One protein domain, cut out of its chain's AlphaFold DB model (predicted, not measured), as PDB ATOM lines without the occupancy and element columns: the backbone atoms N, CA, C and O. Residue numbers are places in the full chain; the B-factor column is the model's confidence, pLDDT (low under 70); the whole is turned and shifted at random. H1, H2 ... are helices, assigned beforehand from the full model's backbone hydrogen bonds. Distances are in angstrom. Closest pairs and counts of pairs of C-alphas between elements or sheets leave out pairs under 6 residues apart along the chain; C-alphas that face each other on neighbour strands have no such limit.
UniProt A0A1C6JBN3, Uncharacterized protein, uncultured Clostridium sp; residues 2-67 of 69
ATOM      1  N   THR A   2     386.296 221.179 216.486       93.88
ATOM      2  CA  THR A   2     386.555 222.134 215.399       93.88
ATOM      3  C   THR A   2     387.836 222.926 215.681       93.88
ATOM      4  O   THR A   2     388.394 222.834 216.774       93.88
ATOM      5  N   TYR A   3     388.303 223.716 214.708       91.38
ATOM      6  CA  TYR A   3     389.379 224.684 214.945       91.38
ATOM      7  C   TYR A   3     389.030 225.623 216.111       91.38
ATOM      8  O   TYR A   3     389.838 225.812 217.017       91.38
ATOM      9  N   ASP A   4     387.793 226.120 216.138       95.19
ATOM     10  CA  ASP A   4     387.303 227.001 217.196       95.19
ATOM     11  C   ASP A   4     387.315 226.310 218.562       95.19
ATOM     12  O   ASP A   4     387.754 226.910 219.537       95.19
ATOM     13  N   ASP A   5     386.916 225.034 218.642       96.00
ATOM     14  CA  ASP A   5     387.010 224.254 219.881       96.00
ATOM     15  C   ASP A   5     388.460 224.135 220.364       96.00
ATOM     16  O   ASP A   5     388.725 224.267 221.558       96.00
ATOM     17  N   SER A   6     389.409 223.903 219.452       95.31
ATOM     18  CA  SER A   6     390.832 223.819 219.796       95.31
ATOM     19  C   SER A   6     391.380 225.153 220.301       95.31
ATOM     20  O   SER A   6     392.103 225.169 221.298       95.31
ATOM     21  N   VAL A   7     391.010 226.272 219.670       96.06
ATOM     22  CA  VAL A   7     391.410 227.611 220.132       96.06
ATOM     23  C   VAL A   7     390.767 227.932 221.479       96.06
ATOM     24  O   VAL A   7     391.467 228.373 222.388       96.06
ATOM     25  N   LYS A   8     389.470 227.651 221.653       97.38
ATOM     26  CA  LYS A   8     388.775 227.827 222.937       97.38
ATOM     27  C   LYS A   8     389.466 227.049 224.047       97.38
ATOM     28  O   LYS A   8     389.757 227.613 225.095       97.38
ATOM     29  N   TYR A   9     389.769 225.777 223.798       96.38
ATOM     30  CA  TYR A   9     390.460 224.929 224.761       96.38
ATOM     31  C   TYR A   9     391.838 225.487 225.123       96.38
ATOM     32  O   TYR A   9     392.167 225.576 226.302       96.38
ATOM     33  N   PHE A  10     392.614 225.928 224.131       96.12
ATOM     34  CA  PHE A  10     393.918 226.543 224.371       96.12
ATOM     35  C   PHE A  10     393.814 227.800 225.246       96.12
ATOM     36  O   PHE A  10     394.552 227.930 226.218       96.12
ATOM     37  N   PHE A  11     392.870 228.695 224.946       97.12
ATOM     38  CA  PHE A  11     392.627 229.895 225.753       97.12
ATOM     39  C   PHE A  11     392.187 229.559 227.180       97.12
ATOM     40  O   PHE A  11     392.656 230.207 228.115       97.12
ATOM     41  N   GLY A  12     391.347 228.533 227.335       96.44
ATOM     42  CA  GLY A  12     390.925 228.008 228.629       96.44
ATOM     43  C   GLY A  12     392.094 227.482 229.460       96.44
ATOM     44  O   GLY A  12     392.193 227.827 230.624       96.44
ATOM     45  N   VAL A  13     393.005 226.706 228.863       95.19
ATOM     46  CA  VAL A  13     394.179 226.155 229.569       95.19
ATOM     47  C   VAL A  13     395.204 227.237 229.910       95.19
ATOM     48  O   VAL A  13     395.777 227.213 230.990       95.19
ATOM     49  N   MET A  14     395.460 228.180 229.001       96.19
ATOM     50  CA  MET A  14     396.478 229.219 229.217       96.19
ATOM     51  C   MET A  14     396.059 230.288 230.230       96.19
ATOM     52  O   MET A  14     396.915 231.021 230.716       96.19
ATOM     53  N   ASN A  15     394.760 230.406 230.506       96.44
ATOM     54  CA  ASN A  15     394.187 231.393 231.422       96.44
ATOM     55  C   ASN A  15     393.166 230.707 232.343       96.44
ATOM     56  O   ASN A  15     392.046 231.191 232.535       96.44
ATOM     57  N   ASP A  16     393.543 229.534 232.844       94.50
ATOM     58  CA  ASP A  16     392.690 228.623 233.603       94.50
ATOM     59  C   ASP A  16     392.134 229.262 234.878       94.50
ATOM     60  O   ASP A  16     390.924 229.202 235.107       94.50
ATOM     61  N   ASP A  17     392.970 229.992 235.618       94.56
ATOM     62  CA  ASP A  17     392.583 230.792 236.785       94.56
ATOM     63  C   ASP A  17     391.391 231.718 236.497       94.56
ATOM     64  O   ASP A  17     390.549 231.957 237.361       94.56
ATOM     65  N   PHE A  18     391.290 232.254 235.279       97.00
ATOM     66  CA  PHE A  18     390.190 233.130 234.892       97.00
ATOM     67  C   PHE A  18     388.974 232.340 234.398       97.00
ATOM     68  O   PHE A  18     387.864 232.548 234.893       97.00
ATOM     69  N   TYR A  19     389.153 231.432 233.435       97.00
ATOM     70  CA  TYR A  19     388.014 230.754 232.809       97.00
ATOM     71  C   TYR A  19     387.315 229.761 233.744       97.00
ATOM     72  O   TYR A  19     386.092 229.640 233.651       97.00
ATOM     73  N   TYR A  20     388.029 229.137 234.691       94.56
ATOM     74  CA  TYR A  20     387.402 228.285 235.709       94.56
ATOM     75  C   TYR A  20     386.500 229.058 236.678       94.56
ATOM     76  O   TYR A  20     385.600 228.472 237.269       94.56
ATOM     77  N   ASN A  21     386.670 230.380 236.806       96.19
ATOM     78  CA  ASN A  21     385.732 231.216 237.560       96.19
ATOM     79  C   ASN A  21     384.454 231.558 236.768       96.19
ATOM     80  O   ASN A  21     383.519 232.121 237.338       96.19
ATOM     81  N   ILE A  22     384.408 231.253 235.467       96.00
ATOM     82  CA  ILE A  22     383.273 231.547 234.578       96.00
ATOM     83  C   ILE A  22     382.463 230.286 234.276       96.00
ATOM     84  O   ILE A  22     381.234 230.333 234.303       96.00
ATOM     85  N   THR A  23     383.131 229.177 233.957       95.69
ATOM     86  CA  THR A  23     382.494 227.891 233.643       95.69
ATOM     87  C   THR A  23     383.410 226.732 234.029       95.69
ATOM     88  O   THR A  23     384.631 226.813 233.893       95.69
ATOM     89  N   ASP A  24     382.809 225.618 234.448       92.75
ATOM     90  CA  ASP A  24     383.522 224.360 234.680       92.75
ATOM     91  C   ASP A  24     384.033 223.740 233.365       92.75
ATOM     92  O   ASP A  24     385.006 222.981 233.351       92.75
ATOM     93  N   ASN A  25     383.383 224.057 232.240       93.00
ATOM     94  CA  ASN A  25     383.704 223.515 230.929       93.00
ATOM     95  C   ASN A  25     383.727 224.615 229.861       93.00
ATOM     96  O   ASN A  25     382.693 225.078 229.386       93.00
ATOM     97  N   ILE A  26     384.925 224.939 229.374       95.00
ATOM     98  CA  ILE A  26     385.157 225.961 228.341       95.00
ATOM     99  C   ILE A  26     384.334 225.757 227.054       95.00
ATOM    100  O   ILE A  26     384.099 226.706 226.305       95.00
ATOM    101  N   PHE A  27     383.882 224.530 226.769       94.44
ATOM    102  CA  PHE A  27     383.051 224.254 225.598       94.44
ATOM    103  C   PHE A  27     381.617 224.782 225.724       94.44
ATOM    104  O   PHE A  27     380.952 224.897 224.696       94.44
ATOM    105  N   GLU A  28     381.168 225.154 226.927       95.62
ATOM    106  CA  GLU A  28     379.875 225.811 227.169       95.62
ATOM    107  C   GLU A  28     379.840 227.256 226.659       95.62
ATOM    108  O   GLU A  28     378.775 227.751 226.296       95.62
ATOM    109  N   LEU A  29     380.998 227.919 226.583       96.94
ATOM    110  CA  LEU A  29     381.124 229.250 225.991       96.94
ATOM    111  C   LEU A  29     381.191 229.158 224.466       96.94
ATOM    112  O   LEU A  29     381.730 228.201 223.908       96.94
ATOM    113  N   SER A  30     380.711 230.177 223.764       97.44
ATOM    114  CA  SER A  30     380.991 230.360 222.335       97.44
ATOM    115  C   SER A  30     382.445 230.784 222.091       97.44
ATOM    116  O   SER A  30     383.153 231.228 222.999       97.44
ATOM    117  N   TYR A  31     382.913 230.651 220.849       97.75
ATOM    118  CA  TYR A  31     384.238 231.145 220.467       97.75
ATOM    119  C   TYR A  31     384.339 232.659 220.681       97.75
ATOM    120  O   TYR A  31     385.313 233.151 221.253       97.75
ATOM    121  N   GLU A  32     383.302 233.397 220.283       98.25
ATOM    122  CA  GLU A  32     383.234 234.847 220.427       98.25
ATOM    123  C   GLU A  32     383.303 235.282 221.891       98.25
ATOM    124  O   GLU A  32     384.015 236.238 222.198       98.25
ATOM    125  N   GLU A  33     382.621 234.577 222.798       98.19
ATOM    126  CA  GLU A  33     382.694 234.848 224.239       98.19
ATOM    127  C   GLU A  33     384.100 234.625 224.787       98.19
ATOM    128  O   GLU A  33     384.622 235.501 225.477       98.19
ATOM    129  N   VAL A  34     384.748 233.509 224.434       98.12
ATOM    130  CA  VAL A  34     386.121 233.228 224.877       98.12
ATOM    131  C   VAL A  34     387.067 234.342 224.427       98.12
ATOM    132  O   VAL A  34     387.782 234.906 225.257       98.12
ATOM    133  N   ILE A  35     387.033 234.715 223.145       98.25
ATOM    134  CA  ILE A  35     387.896 235.777 222.612       98.25
ATOM    135  C   ILE A  35     387.568 237.139 223.231       98.25
ATOM    136  O   ILE A  35     388.482 237.910 223.534       98.25
ATOM    137  N   LYS A  36     386.284 237.451 223.431       98.44
ATOM    138  CA  LYS A  36     385.858 238.700 224.065       98.44
ATOM    139  C   LYS A  36     386.395 238.794 225.490       98.44
ATOM    140  O   LYS A  36     387.029 239.791 225.818       98.44
ATOM    141  N   TYR A  37     386.216 237.757 226.305       98.38
ATOM    142  CA  TYR A  37     386.713 237.761 227.679       98.38
ATOM    143  C   TYR A  37     388.231 237.920 227.743       98.38
ATOM    144  O   TYR A  37     388.722 238.673 228.582       98.38
ATOM    145  N   ALA A  38     388.965 237.300 226.819       98.25
ATOM    146  CA  ALA A  38     390.409 237.471 226.746       98.25
ATOM    147  C   ALA A  38     390.842 238.909 226.457       98.25
ATOM    148  O   ALA A  38     391.824 239.395 227.026       98.25
ATOM    149  N   LYS A  39     390.112 239.601 225.577       98.50
ATOM    150  CA  LYS A  39     390.370 241.008 225.249       98.50
ATOM    151  C   LYS A  39     390.002 241.925 226.408       98.50
ATOM    152  O   LYS A  39     390.813 242.760 226.789       98.50
ATOM    153  N   ASP A  40     388.829 241.716 227.000       98.44
ATOM    154  CA  ASP A  40     388.328 242.520 228.121       98.44
ATOM    155  C   ASP A  40     389.245 242.424 229.360       98.44
ATOM    156  O   ASP A  40     389.299 243.355 230.161       98.44
ATOM    157  N   ASN A  41     390.002 241.328 229.495       97.81
ATOM    158  CA  ASN A  41     390.913 241.069 230.614       97.81
ATOM    159  C   ASN A  41     392.408 241.167 230.243       97.81
ATOM    160  O   ASN A  41     393.263 240.778 231.035       97.81
ATOM    161  N   ASN A  42     392.742 241.728 229.073       97.19
ATOM    162  CA  ASN A  42     394.114 242.034 228.636       97.19
ATOM    163  C   ASN A  42     395.082 240.837 228.512       97.19
ATOM    164  O   ASN A  42     396.295 241.032 228.569       97.19
ATOM    165  N   PHE A  43     394.585 239.614 228.308       97.06
ATOM    166  CA  PHE A  43     395.433 238.427 228.094       97.06
ATOM    167  C   PHE A  43     395.291 237.813 226.694       97.06
ATOM    168  O   PHE A  43     395.916 236.795 226.384       97.06
ATOM    169  N   TYR A  44     394.478 238.423 225.824       98.31
ATOM    170  CA  TYR A  44     394.319 237.968 224.444       98.31
ATOM    171  C   TYR A  44     395.648 237.947 223.688       98.31
ATOM    172  O   TYR A  44     396.007 236.907 223.146       98.31
ATOM    173  N   ASP A  45     396.387 239.060 223.681       98.19
ATOM    174  CA  ASP A  45     397.608 239.186 222.879       98.19
ATOM    175  C   ASP A  45     398.692 238.200 223.335       98.19
ATOM    176  O   ASP A  45     399.276 237.503 222.506       98.19
ATOM    177  N   SER A  46     398.900 238.057 224.649       97.19
ATOM    178  CA  SER A  46     399.864 237.099 225.207       97.19
ATOM    179  C   SER A  46     399.475 235.648 224.916       97.19
ATOM    180  O   SER A  46     400.326 234.824 224.584       97.19
ATOM    181  N   THR A  47     398.184 235.320 225.005       97.75
ATOM    182  CA  THR A  47     397.694 233.972 224.679       97.75
ATOM    183  C   THR A  47     397.818 233.693 223.183       97.75
ATOM    184  O   THR A  47     398.229 232.606 222.780       97.75
ATOM    185  N   TYR A  48     397.507 234.680 222.346       97.31
ATOM    186  CA  TYR A  48     397.633 234.573 220.900       97.31
ATOM    187  C   TYR A  48     399.093 234.397 220.464       97.31
ATOM    188  O   TYR A  48     399.369 233.575 219.593       97.31
ATOM    189  N   GLU A  49     400.038 235.094 221.096       96.88
ATOM    190  CA  GLU A  49     401.471 234.907 220.851       96.88
ATOM    191  C   GLU A  49     401.908 233.469 221.160       96.88
ATOM    192  O   GLU A  49     402.528 232.819 220.314       96.88
ATOM    193  N   LYS A  50     401.504 232.927 222.319       96.25
ATOM    194  CA  LYS A  50     401.755 231.524 222.691       96.25
ATOM    195  C   LYS A  50     401.156 230.545 221.671       96.25
ATOM    196  O   LYS A  50     401.821 229.586 221.274       96.25
ATOM    197  N   LEU A  51     399.931 230.796 221.199       95.81
ATOM    198  CA  LEU A  51     399.293 229.984 220.157       95.81
ATOM    199  C   LEU A  51     400.072 230.057 218.836       95.81
ATOM    200  O   LEU A  51     400.304 229.030 218.201       95.81
ATOM    201  N   ASN A  52     400.512 231.252 218.441       95.25
ATOM    202  CA  ASN A  52     401.286 231.458 217.223       95.25
ATOM    203  C   ASN A  52     402.645 230.737 217.287       95.25
ATOM    204  O   ASN A  52     403.070 230.127 216.308       95.25
ATOM    205  N   LEU A  53     403.315 230.746 218.442       95.12
ATOM    206  CA  LEU A  53     404.532 229.957 218.654       95.12
ATOM    207  C   LEU A  53     404.262 228.455 218.509       95.12
ATOM    208  O   LEU A  53     405.056 227.750 217.891       95.12
ATOM    209  N   LEU A  54     403.142 227.970 219.054       93.19
ATOM    210  CA  LEU A  54     402.766 226.559 218.990       93.19
ATOM    211  C   LEU A  54     402.507 226.089 217.552       93.19
ATOM    212  O   LEU A  54     403.042 225.057 217.153       93.19
ATOM    213  N   ILE A  55     401.720 226.832 216.769       91.62
ATOM    214  CA  ILE A  55     401.357 226.425 215.399       91.62
ATOM    215  C   ILE A  55     402.526 226.514 214.411       91.62
ATOM    216  O   ILE A  55     402.504 225.831 213.393       91.62
ATOM    217  N   ASN A  56     403.536 227.337 214.705       92.69
ATOM    218  CA  ASN A  56     404.732 227.495 213.872       92.69
ATOM    219  C   ASN A  56     405.902 226.607 214.326       92.69
ATOM    220  O   ASN A  56     407.016 226.745 213.816       92.69
ATOM    221  N   ASN A  57     405.683 225.710 215.293       92.00
ATOM    222  CA  ASN A  57     406.692 224.759 215.735       92.00
ATOM    223  C   ASN A  57     406.408 223.367 215.159       92.00
ATOM    224  O   ASN A  57     405.571 222.628 215.671       92.00
ATOM    225  N   ASP A  58     407.164 222.980 214.131       90.62
ATOM    226  CA  ASP A  58     407.017 221.680 213.459       90.62
ATOM    227  C   ASP A  58     407.472 220.481 214.314       90.62
ATOM    228  O   ASP A  58     407.176 219.327 213.989       90.62
ATOM    229  N   LYS A  59     408.246 220.720 215.383       91.88
ATOM    230  CA  LYS A  59     408.817 219.677 216.256       91.88
ATOM    231  C   LYS A  59     408.803 220.125 217.722       91.88
ATOM    232  O   LYS A  59     409.870 220.306 218.320       91.88
ATOM    233  N   PRO A  60     407.616 220.300 218.321       89.12
ATOM    234  CA  PRO A  60     407.511 220.752 219.695       89.12
ATOM    235  C   PRO A  60     408.113 219.706 220.639       89.12
ATOM    236  O   PRO A  60     407.901 218.500 220.501       89.12
ATOM    237  N   THR A  61     408.897 220.177 221.603       94.62
ATOM    238  CA  THR A  61     409.477 219.351 222.664       94.62
ATOM    239  C   THR A  61     408.694 219.540 223.958       94.62
ATOM    240  O   THR A  61     407.963 220.512 224.123       94.62
ATOM    241  N   ILE A  62     408.880 218.635 224.921       92.69
ATOM    242  CA  ILE A  62     408.304 218.799 226.266       92.69
ATOM    243  C   ILE A  62     408.742 220.131 226.892       92.69
ATOM    244  O   ILE A  62     407.928 220.822 227.496       92.69
ATOM    245  N   GLU A  63     410.006 220.516 226.716       94.25
ATOM    246  CA  GLU A  63     410.522 221.790 227.230       94.25
ATOM    247  C   GLU A  63     409.882 222.997 226.538       94.25
ATOM    248  O   GLU A  63     409.569 223.986 227.195       94.25
ATOM    249  N   PHE A  64     409.596 222.896 225.237       93.56
ATOM    250  CA  PHE A  64     408.827 223.919 224.535       93.56
ATOM    251  C   PHE A  64     407.414 224.059 225.119       93.56
ATOM    252  O   PHE A  64     407.007 225.171 225.439       93.56
ATOM    253  N   TYR A  65     406.692 222.957 225.347       90.75
ATOM    254  CA  TYR A  65     405.363 223.026 225.967       90.75
ATOM    255  C   TYR A  65     405.394 223.657 227.361       90.75
ATOM    256  O   TYR A  65     404.542 224.485 227.665       90.75
ATOM    257  N   LYS A  66     406.398 223.328 228.184       91.12
ATOM    258  CA  LYS A  66     406.581 223.961 229.499       91.12
ATOM    259  C   LYS A  66     406.836 225.461 229.394       91.12
ATOM    260  O   LYS A  66     406.354 226.196 230.237       91.12
ATOM    261  N   SER A  67     407.566 225.913 228.372       90.75
ATOM    262  CA  SER A  67     407.825 227.346 228.167       90.75
ATOM    263  C   SER A  67     406.590 228.157 227.763       90.75
ATOM    264  O   SER A  67     406.624 229.381 227.839       90.75
TER     265      SER A  67
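AT A GLANCE: This is residues 2 to 67 of the 69 residues of an uncharacterized protein of uncultured Clostridium sp (UniProt A0A1C6JBN3). Helices H3 and H4 meet at a corner as a V, and H1 packs on the V between its two arms. The short H2 lies beyond the end of H1, and residues 55 to 63 stick out from the body on the way to H5, at the far end. The 66 printed residues hold five named helices, H1 to H5 in order along the chain, and no named strand, an all helix domain. The whole is compact, with a radius of gyration of the C-alphas of 12.1 A and spans of 33 by 25 by 18 A.

IN THESE COORDINATES: H1 is residues 3 to 14, 16.6 A long, from C-alpha 3 at (389.379, 224.684, 214.945). H2 is residues 16 to 19, 5.2 A. H3 is residues 31 to 40, 14.3 A. H4 is residues 44 to 55, 16.3 A. H5 is residues 62 to 67, 8.8 A, ending with C-alpha 67 at (407.825, 227.346, 228.167).

HOW THE PARTS SIT: H1 touches H3, closest at the C-alphas of Asp 4 and Tyr 31, 6.1 A apart; they run the same way at a steep tilt of 36 degrees, only just past shallow. With residues 10 to 14 alone, H1 only just touches H4, with 3 pairs of C-alphas within 8 A; the closest C-alphas, of Phe 11 and Thr 47, are 6.6 A apart. H1 and H4 run opposite ways at a steep tilt of 65 degrees. H3 and H4 only just touch, with 3 such pairs, and only at the corner, where the closest C-alphas, of Ala 38 and Tyr 44, are 4.6 A apart. H1 and H2 are close but not clearly touching. H4 and H5 are near each other. In H1, H3, H4 and H5 every O i to N i+4 pair is within hydrogen-bond range; H2 is too short for one.

THE WHOLE: The C-alphas farthest apart, of Ile 22 and Lys 59, are 33.6 A apart. The printed part has no cut. The link from H2 to H3, 11 residues, is long. Mean pLDDT of the printed part is 95.5, and no printed residue is under 70.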